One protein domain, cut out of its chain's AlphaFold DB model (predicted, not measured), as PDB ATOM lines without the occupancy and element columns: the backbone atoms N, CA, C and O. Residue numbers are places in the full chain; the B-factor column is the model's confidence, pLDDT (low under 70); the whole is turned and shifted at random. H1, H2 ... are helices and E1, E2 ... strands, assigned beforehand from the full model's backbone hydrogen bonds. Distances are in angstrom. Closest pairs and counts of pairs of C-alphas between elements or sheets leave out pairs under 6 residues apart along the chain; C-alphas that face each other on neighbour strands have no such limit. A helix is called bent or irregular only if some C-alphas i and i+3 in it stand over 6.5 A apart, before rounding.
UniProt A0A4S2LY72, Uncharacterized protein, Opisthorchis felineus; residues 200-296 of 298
ATOM      1  N   ARG A 200      21.663 -31.528  -8.329       93.94
ATOM      2  CA  ARG A 200      20.680 -31.403  -9.406       93.94
ATOM      3  C   ARG A 200      19.839 -32.659  -9.589       93.94
ATOM      4  O   ARG A 200      18.627 -32.552  -9.748       93.94
ATOM      5  N   GLU A 201      20.467 -33.830  -9.571       95.69
ATOM      6  CA  GLU A 201      19.773 -35.100  -9.783       95.69
ATOM      7  C   GLU A 201      18.762 -35.373  -8.663       95.69
ATOM      8  O   GLU A 201      17.635 -35.789  -8.927       95.69
ATOM      9  N   PHE A 202      19.123 -35.076  -7.414       96.25
ATOM     10  CA  PHE A 202      18.216 -35.208  -6.271       96.25
ATOM     11  C   PHE A 202      17.005 -34.283  -6.403       96.25
ATOM     12  O   PHE A 202      15.876 -34.723  -6.183       96.25
ATOM     13  N   VAL A 203      17.222 -33.030  -6.820       95.38
ATOM     14  CA  VAL A 203      16.121 -32.083  -7.048       95.38
ATOM     15  C   VAL A 203      15.241 -32.539  -8.211       95.38
ATOM     16  O   VAL A 203      14.023 -32.533  -8.077       95.38
ATOM     17  N   ALA A 204      15.828 -33.011  -9.315       94.62
ATOM     18  CA  ALA A 204      15.078 -33.520 -10.463       94.62
ATOM     19  C   ALA A 204      14.209 -34.732 -10.090       94.62
ATOM     20  O   ALA A 204      13.033 -34.786 -10.450       94.62
ATOM     21  N   ARG A 205      14.747 -35.676  -9.306       96.38
ATOM     22  CA  ARG A 205      13.984 -36.831  -8.801       96.38
ATOM     23  C   ARG A 205      12.846 -36.401  -7.874       96.38
ATOM     24  O   ARG A 205      11.742 -36.928  -7.997       96.38
ATOM     25  N   ALA A 206      13.085 -35.444  -6.978       96.25
ATOM     26  CA  ALA A 206      12.049 -34.914  -6.094       96.25
ATOM     27  C   ALA A 206      10.946 -34.184  -6.872       96.25
ATOM     28  O   ALA A 206       9.763 -34.384  -6.605       96.25
ATOM     29  N   MET A 207      11.321 -33.405  -7.892       94.00
ATOM     30  CA  MET A 207      10.367 -32.781  -8.801       94.00
ATOM     31  C   MET A 207       9.546 -33.825  -9.553       94.00
ATOM     32  O   MET A 207       8.329 -33.695  -9.598       94.00
ATOM     33  N   ALA A 208      10.150 -34.883 -10.094       93.88
ATOM     34  CA  ALA A 208       9.409 -35.921 -10.813       93.88
ATOM     35  C   ALA A 208       8.391 -36.664  -9.923       93.88
ATOM     36  O   ALA A 208       7.332 -37.066 -10.396       93.88
ATOM     37  N   LYS A 209       8.685 -36.819  -8.624       94.88
ATOM     38  CA  LYS A 209       7.814 -37.499  -7.649       94.88
ATOM     39  C   LYS A 209       6.739 -36.594  -7.030       94.88
ATOM     40  O   LYS A 209       5.901 -37.097  -6.291       94.88
ATOM     41  N   ARG A 210       6.739 -35.285  -7.306       94.19
ATOM     42  CA  ARG A 210       5.929 -34.285  -6.577       94.19
ATOM     43  C   ARG A 210       4.419 -34.537  -6.596       94.19
ATOM     44  O   ARG A 210       3.750 -34.269  -5.612       94.19
ATOM     45  N   GLU A 211       3.898 -35.106  -7.679       93.12
ATOM     46  CA  GLU A 211       2.479 -35.473  -7.801       93.12
ATOM     47  C   GLU A 211       2.069 -36.606  -6.854       93.12
ATOM     48  O   GLU A 211       0.913 -36.691  -6.470       93.12
ATOM     49  N   LEU A 212       3.014 -37.454  -6.435       94.38
ATOM     50  CA  LEU A 212       2.771 -38.498  -5.435       94.38
ATOM     51  C   LEU A 212       2.779 -37.949  -4.002       94.38
ATOM     52  O   LEU A 212       2.363 -38.642  -3.079       94.38
ATOM     53  N   ILE A 213       3.326 -36.745  -3.811       93.94
ATOM     54  CA  ILE A 213       3.458 -36.082  -2.510       93.94
ATOM     55  C   ILE A 213       2.265 -35.164  -2.259       93.94
ATOM     56  O   ILE A 213       1.743 -35.112  -1.149       93.94
ATOM     57  N   ASP A 214       1.881 -34.409  -3.281       91.38
ATOM     58  CA  ASP A 214       0.872 -33.369  -3.201       91.38
ATOM     59  C   ASP A 214       0.175 -33.229  -4.560       91.38
ATOM     60  O   ASP A 214       0.825 -32.940  -5.569       91.38
ATOM     61  N   ASP A 215      -1.153 -33.376  -4.576       90.56
ATOM     62  CA  ASP A 215      -1.975 -33.272  -5.790       90.56
ATOM     63  C   ASP A 215      -1.791 -31.913  -6.489       90.56
ATOM     64  O   ASP A 215      -1.873 -31.812  -7.716       90.56
ATOM     65  N   SER A 216      -1.494 -30.852  -5.722       90.38
ATOM     66  CA  SER A 216      -1.246 -29.512  -6.268       90.38
ATOM     67  C   SER A 216       0.145 -29.352  -6.898       90.38
ATOM     68  O   SER A 216       0.393 -28.378  -7.617       90.38
ATOM     69  N   LYS A 217       1.045 -30.324  -6.678       92.00
ATOM     70  CA  LYS A 217       2.447 -30.344  -7.126       92.00
ATOM     71  C   LYS A 217       3.262 -29.154  -6.598       92.00
ATOM     72  O   LYS A 217       4.297 -28.810  -7.175       92.00
ATOM     73  N   ALA A 218       2.808 -28.523  -5.514       91.56
ATOM     74  CA  ALA A 218       3.438 -27.360  -4.896       91.56
ATOM     75  C   ALA A 218       4.506 -27.742  -3.863       91.56
ATOM     76  O   ALA A 218       5.257 -26.879  -3.405       91.56
ATOM     77  N   ILE A 219       4.595 -29.019  -3.496       94.00
ATOM     78  CA  ILE A 219       5.549 -29.522  -2.509       94.00
ATOM     79  C   ILE A 219       6.471 -30.541  -3.171       94.00
ATOM     80  O   ILE A 219       6.013 -31.464  -3.843       94.00
ATOM     81  N   ILE A 220       7.777 -30.397  -2.950       95.94
ATOM     82  CA  ILE A 220       8.749 -31.460  -3.230       95.94
ATOM     83  C   ILE A 220       9.393 -31.926  -1.928       95.94
ATOM     84  O   ILE A 220       9.644 -31.126  -1.025       95.94
ATOM     85  N   VAL A 221       9.693 -33.220  -1.856       96.88
ATOM     86  CA  VAL A 221      10.409 -33.831  -0.732       96.88
ATOM     87  C   VAL A 221      11.752 -34.334  -1.243       96.88
ATOM     88  O   VAL A 221      11.803 -35.186  -2.131       96.88
ATOM     89  N   LEU A 222      12.841 -33.790  -0.706       96.62
ATOM     90  CA  LEU A 222      14.193 -34.259  -0.984       96.62
ATOM     91  C   LEU A 222      14.523 -35.436  -0.064       96.62
ATOM     92  O   LEU A 222      14.220 -35.416   1.126       96.62
ATOM     93  N   GLU A 223      15.200 -36.439  -0.618       93.12
ATOM     94  CA  GLU A 223      15.670 -37.617   0.130       93.12
ATOM     95  C   GLU A 223      16.795 -37.265   1.123       93.12
ATOM     96  O   GLU A 223      17.022 -37.993   2.083       93.12
ATOM     97  N   GLN A 224      17.487 -36.144   0.897       92.75
ATOM     98  CA  GLN A 224      18.544 -35.609   1.753       92.75
ATOM     99  C   GLN A 224      18.658 -34.090   1.587       92.75
ATOM    100  O   GLN A 224      18.258 -33.541   0.556       92.75
ATOM    101  N   SER A 225      19.265 -33.417   2.565       92.38
ATOM    102  CA  SER A 225      19.652 -32.011   2.426       92.38
ATOM    103  C   SER A 225      20.716 -31.843   1.330       92.38
ATOM    104  O   SER A 225      21.703 -32.581   1.269       92.38
ATOM    105  N   CYS A 226      20.507 -30.880   0.428       93.75
ATOM    106  CA  CYS A 226      21.450 -30.537  -0.638       93.75
ATOM    107  C   CYS A 226      21.263 -29.081  -1.119       93.75
ATOM    108  O   CYS A 226      20.233 -28.458  -0.831       93.75
ATOM    109  N   PRO A 227      22.226 -28.503  -1.868       92.06
ATOM    110  CA  PRO A 227      22.071 -27.196  -2.515       92.06
ATOM    111  C   PRO A 227      20.959 -27.186  -3.584       92.06
ATOM    112  O   PRO A 227      21.223 -27.341  -4.770       92.06
ATOM    113  N   TRP A 228      19.698 -26.988  -3.193       91.69
ATOM    114  CA  TRP A 228      18.557 -27.208  -4.095       91.69
ATOM    115  C   TRP A 228      18.083 -25.977  -4.885       91.69
ATOM    116  O   TRP A 228      17.575 -26.128  -5.993       91.69
ATOM    117  N   LYS A 229      18.234 -24.759  -4.340       87.69
ATOM    118  CA  LYS A 229      17.528 -23.540  -4.809       87.69
ATOM    119  C   LYS A 229      17.665 -23.260  -6.303       87.69
ATOM    120  O   LYS A 229      16.677 -23.252  -7.026       87.69
ATOM    121  N   CYS A 230      18.892 -23.052  -6.768       82.69
ATOM    122  CA  CYS A 230      19.143 -22.753  -8.177       82.69
ATOM    123  C   CYS A 230      18.771 -23.916  -9.112       82.69
ATOM    124  O   CYS A 230      18.228 -23.670 -10.183       82.69
ATOM    125  N   HIS A 231      18.970 -25.172  -8.690       88.25
ATOM    126  CA  HIS A 231      18.597 -26.333  -9.502       88.25
ATOM    127  C   HIS A 231      17.093 -26.439  -9.690       88.25
ATOM    128  O   HIS A 231      16.668 -26.743 -10.799       88.25
ATOM    129  N   LEU A 232      16.309 -26.163  -8.641       88.94
ATOM    130  CA  LEU A 232      14.850 -26.110  -8.721       88.94
ATOM    131  C   LEU A 232      14.404 -25.093  -9.775       88.94
ATOM    132  O   LEU A 232      13.606 -25.427 -10.643       88.94
ATOM    133  N   PHE A 233      14.948 -23.876  -9.729       84.38
ATOM    134  CA  PHE A 233      14.577 -22.821 -10.676       84.38
ATOM    135  C   PHE A 233      14.958 -23.171 -12.115       84.38
ATOM    136  O   PHE A 233      14.167 -22.953 -13.030       84.38
ATOM    137  N   ASP A 234      16.136 -23.760 -12.319       79.88
ATOM    138  CA  ASP A 234      16.558 -24.224 -13.639       79.88
ATOM    139  C   ASP A 234      15.669 -25.362 -14.161       79.88
ATOM    140  O   ASP A 234      15.227 -25.319 -15.307       79.88
ATOM    141  N   LEU A 235      15.360 -26.358 -13.325       86.88
ATOM    142  CA  LEU A 235      14.503 -27.487 -13.700       86.88
ATOM    143  C   LEU A 235      13.076 -27.046 -14.026       86.88
ATOM    144  O   LEU A 235      12.509 -27.516 -15.006       86.88
ATOM    145  N   GLU A 236      12.496 -26.130 -13.249       84.88
ATOM    146  CA  GLU A 236      11.161 -25.606 -13.545       84.88
ATOM    147  C   GLU A 236      11.124 -24.904 -14.903       84.88
ATOM    148  O   GLU A 236      10.187 -25.120 -15.667       84.88
ATOM    149  N   ARG A 237      12.141 -24.096 -15.228       78.12
ATOM    150  CA  ARG A 237      12.251 -23.425 -16.536       78.12
ATOM    151  C   ARG A 237      12.372 -24.430 -17.678       78.12
ATOM    152  O   ARG A 237      11.719 -24.268 -18.708       78.12
ATOM    153  N   GLU A 238      13.166 -25.478 -17.476       81.31
ATOM    154  CA  GLU A 238      13.338 -26.566 -18.442       81.31
ATOM    155  C   GLU A 238      12.037 -27.338 -18.687       81.31
ATOM    156  O   GLU A 238      11.668 -27.534 -19.843       81.31
ATOM    157  N   GLU A 239      11.296 -27.710 -17.636       83.19
ATOM    158  CA  GLU A 239       9.988 -28.379 -17.763       83.19
ATOM    159  C   GLU A 239       8.974 -27.535 -18.555       83.19
ATOM    160  O   GLU A 239       8.094 -28.077 -19.223       83.19
ATOM    161  N   ARG A 240       9.103 -26.204 -18.514       78.12
ATOM    162  CA  ARG A 240       8.229 -25.258 -19.227       78.12
ATOM    163  C   ARG A 240       8.665 -24.984 -20.662       78.12
ATOM    164  O   ARG A 240       7.990 -24.215 -21.347       78.12
ATOM    165  N   ALA A 241       9.798 -25.541 -21.095       73.88
ATOM    166  CA  ALA A 241      10.476 -25.160 -22.333       73.88
ATOM    167  C   ALA A 241      10.647 -23.630 -22.464       73.88
ATOM    168  O   ALA A 241      10.648 -23.076 -23.567       73.88
ATOM    169  N   GLU A 242      10.769 -22.928 -21.333       68.81
ATOM    170  CA  GLU A 242      11.049 -21.501 -21.341       68.81
ATOM    171  C   GLU A 242      12.495 -21.336 -21.806       68.81
ATOM    172  O   GLU A 242      13.425 -21.873 -21.199       68.81
ATOM    173  N   SER A 243      12.690 -20.607 -22.913       56.94
ATOM    174  CA  SER A 243      14.025 -20.205 -23.353       56.94
ATOM    175  C   SER A 243      14.761 -19.631 -22.152       56.94
ATOM    176  O   SER A 243      14.165 -18.831 -21.424       56.94
ATOM    177  N   VAL A 244      16.022 -20.021 -21.960       50.78
ATOM    178  CA  VAL A 244      16.860 -19.568 -20.851       50.78
ATOM    179  C   VAL A 244      17.145 -18.063 -21.002       50.78
ATOM    180  O   VAL A 244      18.234 -17.635 -21.355       50.78
ATOM    181  N   LEU A 245      16.138 -17.232 -20.750       44.59
ATOM    182  CA  LEU A 245      16.277 -15.836 -20.392       44.59
ATOM    183  C   LEU A 245      16.703 -15.896 -18.941       44.59
ATOM    184  O   LEU A 245      15.876 -16.091 -18.052       44.59
ATOM    185  N   TYR A 246      18.003 -15.876 -18.687       43.97
ATOM    186  CA  TYR A 246      18.411 -15.290 -17.426       43.97
ATOM    187  C   TYR A 246      17.956 -13.829 -17.508       43.97
ATOM    188  O   TYR A 246      18.301 -13.157 -18.482       43.97
ATOM    189  N   PRO A 247      17.088 -13.349 -16.609       42.06
ATOM    190  CA  PRO A 247      16.833 -11.924 -16.560       42.06
ATOM    191  C   PRO A 247      18.145 -11.187 -16.227       42.06
ATOM    192  O   PRO A 247      19.067 -11.768 -15.650       42.06
ATOM    193  N   GLU A 248      18.219  -9.929 -16.672       37.69
ATOM    194  CA  GLU A 248      19.187  -8.881 -16.301       37.69
ATOM    195  C   GLU A 248      19.790  -9.063 -14.894       37.69
ATOM    196  O   GLU A 248      19.105  -9.547 -13.996       37.69
ATOM    197  N   PRO A 249      21.075  -8.692 -14.714       44.00
ATOM    198  CA  PRO A 249      22.059  -9.431 -13.925       44.00
ATOM    199  C   PRO A 249      21.474  -9.919 -12.612       44.00
ATOM    200  O   PRO A 249      20.969  -9.091 -11.861       44.00
ATOM    201  N   LEU A 250      21.617 -11.233 -12.370       45.94
ATOM    202  CA  LEU A 250      21.332 -12.008 -11.152       45.94
ATOM    203  C   LEU A 250      21.771 -11.287  -9.866       45.94
ATOM    204  O   LEU A 250      22.664 -11.721  -9.135       45.94
ATOM    205  N   ARG A 251      21.121 -10.168  -9.551       39.47
ATOM    206  CA  ARG A 251      21.095  -9.585  -8.231       39.47
ATOM    207  C   ARG A 251      20.282 -10.574  -7.443       39.47
ATOM    208  O   ARG A 251      19.065 -10.516  -7.404       39.47
ATOM    209  N   LEU A 252      21.041 -11.464  -6.816       42.16
ATOM    210  CA  LEU A 252      20.587 -12.467  -5.885       42.16
ATOM    211  C   LEU A 252      19.906 -13.637  -6.612       42.16
ATOM    212  O   LEU A 252      18.883 -13.499  -7.270       42.16
ATOM    213  N   LEU A 253      20.393 -14.848  -6.346       43.62
ATOM    214  CA  LEU A 253      19.667 -16.115  -6.539       43.62
ATOM    215  C   LEU A 253      18.335 -16.178  -5.738       43.62
ATOM    216  O   LEU A 253      17.841 -17.264  -5.435       43.62
ATOM    217  N   THR A 254      17.794 -15.034  -5.308       40.97
ATOM    218  CA  THR A 254      16.526 -14.876  -4.599       40.97
ATOM    219  C   THR A 254      15.393 -14.448  -5.520       40.97
ATOM    220  O   THR A 254      14.246 -14.665  -5.147       40.97
ATOM    221  N   GLU A 255      15.676 -13.860  -6.686       48.09
ATOM    222  CA  GLU A 255      14.625 -13.481  -7.634       48.09
ATOM    223  C   GLU A 255      14.224 -14.696  -8.479       48.09
ATOM    224  O   GLU A 255      15.024 -15.265  -9.226       48.09
ATOM    225  N   ARG A 256      12.971 -15.129  -8.313       59.41
ATOM    226  CA  ARG A 256      12.370 -16.248  -9.040       59.41
ATOM    227  C   ARG A 256      11.259 -15.675  -9.919       59.41
ATOM    228  O   ARG A 256      10.158 -15.491  -9.401       59.41
ATOM    229  N   PRO A 257      11.512 -15.437 -11.220       56.72
ATOM    230  CA  PRO A 257      10.516 -14.832 -12.096       56.72
ATOM    231  C   PRO A 257       9.191 -15.600 -12.053       56.72
ATOM    232  O   PRO A 257       9.170 -16.834 -12.026       56.72
ATOM    233  N   GLU A 258       8.087 -14.851 -12.027       60.88
ATOM    234  CA  GLU A 258       6.731 -15.397 -11.999       60.88
ATOM    235  C   GLU A 258       6.500 -16.350 -13.191       60.88
ATOM    236  O   GLU A 258       6.590 -15.933 -14.352       60.88
ATOM    237  N   PRO A 259       6.211 -17.636 -12.930       59.50
ATOM    238  CA  PRO A 259       6.025 -18.620 -13.984       59.50
ATOM    239  C   PRO A 259       4.776 -18.351 -14.832       59.50
ATOM    240  O   PRO A 259       3.716 -18.051 -14.289       59.50
ATOM    241  N   LYS A 260       4.844 -18.593 -16.152       58.38
ATOM    242  CA  LYS A 260       3.670 -18.439 -17.040       58.38
ATOM    243  C   LYS A 260       2.533 -19.435 -16.760       58.38
ATOM    244  O   LYS A 260       1.375 -19.103 -16.990       58.38
ATOM    245  N   PHE A 261       2.849 -20.644 -16.283       57.03
ATOM    246  CA  PHE A 261       1.870 -21.727 -16.060       57.03
ATOM    247  C   PHE A 261       2.133 -22.523 -14.758       57.03
ATOM    248  O   PHE A 261       3.282 -22.845 -14.482       57.03
ATOM    249  N   PRO A 262       1.144 -22.880 -13.926       62.72
ATOM    250  CA  PRO A 262       1.350 -23.810 -12.804       62.72
ATOM    251  C   PRO A 262       1.604 -25.257 -13.297       62.72
ATOM    252  O   PRO A 262       1.268 -25.565 -14.441       62.72
ATOM    253  N   PRO A 263       2.165 -26.160 -12.464       63.44
ATOM    254  CA  PRO A 263       2.433 -26.013 -11.030       63.44
ATOM    255  C   PRO A 263       3.758 -25.302 -10.712       63.44
ATOM    256  O   PRO A 263       4.722 -25.360 -11.474       63.44
ATOM    257  N   LYS A 264       3.784 -24.613  -9.568       80.62
ATOM    258  CA  LYS A 264       4.942 -23.895  -9.016       80.62
ATOM    259  C   LYS A 264       5.315 -24.587  -7.712       80.62
ATOM    260  O   LYS A 264       4.461 -24.690  -6.837       80.62
ATOM    261  N   VAL A 265       6.563 -25.023  -7.546       88.81
ATOM    262  CA  VAL A 265       7.005 -25.557  -6.249       88.81
ATOM    263  C   VAL A 265       7.077 -24.401  -5.252       88.81
ATOM    264  O   VAL A 265       7.795 -23.427  -5.477       88.81
ATOM    265  N   LEU A 266       6.303 -24.470  -4.176       89.69
ATOM    266  CA  LEU A 266       6.215 -23.458  -3.121       89.69
ATOM    267  C   LEU A 266       6.960 -23.877  -1.858       89.69
ATOM    268  O   LEU A 266       7.457 -23.014  -1.139       89.69
ATOM    269  N   PHE A 267       7.073 -25.182  -1.607       92.81
ATOM    270  CA  PHE A 267       7.745 -25.712  -0.428       92.81
ATOM    271  C   PHE A 267       8.716 -26.826  -0.801       92.81
ATOM    272  O   PHE A 267       8.409 -27.705  -1.609       92.81
ATOM    273  N   VAL A 268       9.886 -26.792  -0.169       94.06
ATOM    274  CA  VAL A 268      10.878 -27.864  -0.214       94.06
ATOM    275  C   VAL A 268      11.006 -28.442   1.181       94.06
ATOM    276  O   VAL A 268      11.325 -27.726   2.130       94.06
ATOM    277  N   VAL A 269      10.747 -29.739   1.292       96.19
ATOM    278  CA  VAL A 269      10.837 -30.497   2.539       96.19
ATOM    279  C   VAL A 269      12.059 -31.403   2.462       96.19
ATOM    280  O   VAL A 269      12.251 -32.079   1.454       96.19
ATOM    281  N   HIS A 270      12.912 -31.411   3.483       94.56
ATOM    282  CA  HIS A 270      14.111 -32.258   3.505       94.56
ATOM    283  C   HIS A 270      14.512 -32.657   4.932       94.56
ATOM    284  O   HIS A 270      14.156 -31.946   5.880       94.56
ATOM    285  N   PRO A 271      15.197 -33.804   5.102       94.31
ATOM    286  CA  PRO A 271      15.612 -34.285   6.412       94.31
ATOM    287  C   PRO A 271      16.900 -33.602   6.894       94.31
ATOM    288  O   PRO A 271      17.777 -33.245   6.100       94.31
ATOM    289  N   CYS A 272      17.023 -33.491   8.213       89.69
ATOM    290  CA  CYS A 272      18.226 -33.096   8.936       89.69
ATOM    291  C   CYS A 272      18.983 -34.310   9.479       89.69
ATOM    292  O   CYS A 272      18.400 -35.365   9.734       89.69
ATOM    293  N   ASP A 273      20.270 -34.116   9.768       87.12
ATOM    294  CA  ASP A 273      21.129 -35.142  10.374       87.12
ATOM    295  C   ASP A 273      20.663 -35.566  11.781       87.12
ATOM    296  O   ASP A 273      20.972 -36.665  12.235       87.12
ATOM    297  N   ASP A 274      19.901 -34.714  12.472       90.06
ATOM    298  CA  ASP A 274      19.323 -34.991  13.793       90.06
ATOM    299  C   ASP A 274      17.986 -35.759  13.735       90.06
ATOM    300  O   ASP A 274      17.346 -35.967  14.766       90.06
ATOM    301  N   GLY A 275      17.557 -36.181  12.541       87.75
ATOM    302  CA  GLY A 275      16.300 -36.897  12.312       87.75
ATOM    303  C   GLY A 275      15.061 -36.000  12.228       87.75
ATOM    304  O   GLY A 275      13.966 -36.504  11.969       87.75
ATOM    305  N   THR A 276      15.202 -34.683  12.411       92.19
ATOM    306  CA  THR A 276      14.106 -33.729  12.195       92.19
ATOM    307  C   THR A 276      13.917 -33.417  10.712       92.19
ATOM    308  O   THR A 276      14.769 -33.715   9.876       92.19
ATOM    309  N   TRP A 277      12.784 -32.805  10.373       93.69
ATOM    310  CA  TRP A 277      12.511 -32.330   9.019       93.69
ATOM    311  C   TRP A 277      12.431 -30.809   8.990       93.69
ATOM    312  O   TRP A 277      11.840 -30.183   9.877       93.69
ATOM    313  N   ILE A 278      12.991 -30.222   7.932       93.38
ATOM    314  CA  ILE A 278      12.858 -28.800   7.633       93.38
ATOM    315  C   ILE A 278      11.887 -28.629   6.473       93.38
ATOM    316  O   ILE A 278      12.027 -29.250   5.420       93.38
ATOM    317  N   VAL A 279      10.955 -27.695   6.647       94.12
ATOM    318  CA  VAL A 279      10.152 -27.131   5.562       94.12
ATOM    319  C   VAL A 279      10.705 -25.753   5.218       94.12
ATOM    320  O   VAL A 279      10.754 -24.864   6.068       94.12
ATOM    321  N   GLN A 280      11.134 -25.563   3.972       90.75
ATOM    322  CA  GLN A 280      11.582 -24.270   3.459       90.75
ATOM    323  C   GLN A 280      10.594 -23.758   2.419       90.75
ATOM    324  O   GLN A 280      10.340 -24.420   1.412       90.75
ATOM    325  N   ALA A 281      10.066 -22.555   2.640       87.19
ATOM    326  CA  ALA A 281       9.340 -21.840   1.602       87.19
ATOM    327  C   ALA A 281      10.307 -21.440   0.479       87.19
ATOM    328  O   ALA A 281      11.421 -20.965   0.729       87.19
ATOM    329  N   VAL A 282       9.875 -21.626  -0.763       82.88
ATOM    330  CA  VAL A 282      10.587 -21.139  -1.939       82.88
ATOM    331  C   VAL A 282      10.303 -19.640  -2.068       82.88
ATOM    332  O   VAL A 282       9.135 -19.274  -2.218       82.88
ATOM    333  N   PRO A 283      11.323 -18.762  -2.009       68.50
ATOM    334  CA  PRO A 283      11.109 -17.323  -2.113       68.50
ATOM    335  C   PRO A 283      10.348 -16.951  -3.394       68.50
ATOM    336  O   PRO A 283      10.638 -17.475  -4.474       68.50
ATOM    337  N   GLY A 284       9.364 -16.060  -3.255       62.91
ATOM    338  CA  GLY A 284       8.870 -15.229  -4.358       62.91
ATOM    339  C   GLY A 284       9.591 -13.876  -4.379       62.91
ATOM    340  O   GLY A 284      10.424 -13.623  -3.509       62.91
ATOM    341  N   ASP A 285       9.220 -12.990  -5.309       52.12
ATOM    342  CA  ASP A 285       9.899 -11.707  -5.594       52.12
ATOM    343  C   ASP A 285      10.061 -10.743  -4.397       52.12
ATOM    344  O   ASP A 285      10.813  -9.781  -4.488       52.12
ATOM    345  N   ASN A 286       9.387 -10.976  -3.262       37.94
ATOM    346  CA  ASN A 286       9.332 -10.040  -2.131       37.94
ATOM    347  C   ASN A 286       9.390 -10.692  -0.734       37.94
ATOM    348  O   ASN A 286       8.838 -10.136   0.217       37.94
ATOM    349  N   PHE A 287      10.008 -11.866  -0.557       42.09
ATOM    350  CA  PHE A 287       9.993 -12.510   0.767       42.09
ATOM    351  C   PHE A 287      11.234 -12.231   1.626       42.09
ATOM    352  O   PHE A 287      12.328 -12.739   1.377       42.09
ATOM    353  N   GLU A 288      11.030 -11.479   2.712       33.53
ATOM    354  CA  GLU A 288      11.928 -11.458   3.864       33.53
ATOM    355  C   GLU A 288      11.908 -12.841   4.541       33.53
ATOM    356  O   GLU A 288      10.871 -13.307   5.011       33.53
ATOM    357  N   ASN A 289      13.062 -13.511   4.580       37.75
ATOM    358  CA  ASN A 289      13.286 -14.784   5.274       37.75
ATOM    359  C   ASN A 289      12.661 -14.788   6.683       37.75
ATOM    360  O   ASN A 289      13.270 -14.224   7.591       37.75
ATOM    361  N   ARG A 290      11.530 -15.476   6.907       38.16
ATOM    362  CA  ARG A 290      11.120 -15.968   8.238       38.16
ATOM    363  C   ARG A 290      10.280 -17.241   8.138       38.16
ATOM    364  O   ARG A 290       9.186 -17.220   7.595       38.16
ATOM    365  N   TYR A 291      10.846 -18.327   8.664       33.88
ATOM    366  CA  TYR A 291      10.323 -19.231   9.703       33.88
ATOM    367  C   TYR A 291      10.854 -20.647   9.452       33.88
ATOM    368  O   TYR A 291      10.393 -21.361   8.568       33.88
ATOM    369  N   PHE A 292      11.847 -21.044  10.250       35.78
ATOM    370  CA  PHE A 292      12.217 -22.445  10.416       35.78
ATOM    371  C   PHE A 292      11.113 -23.096  11.249       35.78
ATOM    372  O   PHE A 292      10.961 -22.765  12.424       35.78
ATOM    373  N   CYS A 293      10.312 -23.969  10.646       38.41
ATOM    374  CA  CYS A 293       9.424 -24.847  11.396       38.41
ATOM    375  C   CYS A 293      10.096 -26.220  11.435       38.41
ATOM    376  O   CYS A 293      10.181 -26.894  10.410       38.41
ATOM    377  N   THR A 294      10.655 -26.583  12.588       35.91
ATOM    378  CA  THR A 294      11.130 -27.940  12.854       35.91
ATOM    379  C   THR A 294       9.918 -28.790  13.208       35.91
ATOM    380  O   THR A 294       9.211 -28.503  14.174       35.91
ATOM    381  N   VAL A 295       9.648 -29.823  12.411       40.00
ATOM    382  CA  VAL A 295       8.616 -30.812  12.741       40.00
ATOM    383  C   VAL A 295       9.323 -31.995  13.410       40.00
ATOM    384  O   VAL A 295      10.189 -32.601  12.772       40.00
ATOM    385  N   PRO A 296       9.030 -32.318  14.686       32.22
ATOM    386  CA  PRO A 296       9.582 -33.507  15.328       32.22
ATOM    387  C   PRO A 296       9.067 -34.766  14.624       32.22
ATOM    388  O   PRO A 296       7.883 -34.842  14.291       32.22
TER     389      PRO A 296
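This is residues 200 to 296 of the 298 residues of an uncharacterized protein of Opisthorchis felineus (UniProt A0A4S2LY72). A small twisted sheet of four strands has H1 packed at its E1 edge, while H2 sits off the sheet and meets the first residues of H1. The unnamed stretch of residues 240 to 266 loops far out from the end of H2 before it returns to E2, and Glu 248 in it and Pro 296 make the long way across the model. The printed part has 97 residues, with two named helices and four named strands in the order H1, E1, H2, E2, E3, E4. The sheet is mixed, in the order E1, E2, E3, E4, and the class is mixed, helices and strands, with 41 residues in named elements, under half. The whole is compact, with a radius of gyration of the C-alphas of 13.6 A and spans of 40 by 29 by 22 A.

H1, residues 200 to 213, is on the sheet but only grazes it, with its residues 202 to 213; its closest C-alphas to E1, residues 219 to 221, are those of Arg 210 and Ile 220, 5.2 A apart. H2, residues 229 to 239, is not on the sheet. H1 touches H2 with residues 200 to 204 alone, the closest C-alphas being those of Arg 200 and His 231, 5.5 A apart. Their lines stand at a steep tilt of 68 degrees, only just short of about perpendicular, and run the same way. E1 is an edge strand, parallel at 17 degrees to E2, residues 267 to 271, with N 269 and O 220 at 2.9 A. E1, H2 and E2 form a strand-helix-strand unit, two parallel neighbour strands with a helix between them in the chain, and its crossover is right-handed. E2 and E3, residues 277 to 281, are a hairpin, antiparallel at 159 degrees, with N 280 and O 268 at 2.8 A. E3 and the edge strand E4, residues 293 to 295, are a hairpin too, antiparallel at 148 degrees, with N 295 and O 277 at 3.4 A. E2, E3 and E4 form a meander, each strand the antiparallel neighbour of the one before. In H2 every O i to N i+4 pair is within hydrogen-bond range; in H1, 7 of 10 are.

H1 begins at C-alpha 200 (20.680, -31.403, -9.406) and measures 19.1 A; it is irregular, with C-alphas 208 and 211 7.6 A apart. H2 measures 15.8 A and ends at C-alpha 239 (9.988, -28.379, -17.763). E2 measures 13.5 A and E3 13.2 A. E1 and E4 have 3 residues each, and E4 ends at C-alpha 295 (8.616, -30.812, 12.741).

The two C-alphas farthest apart are those of Glu 248 and Pro 296, at 41.2 A. The printed part has no cut. The links H2 to E2, 27 residues, and E3 to E4, 11 residues, are long. The mean pLDDT of the printed part is 74.6, and residues 242 to 263 and 283 to 296 are under 70.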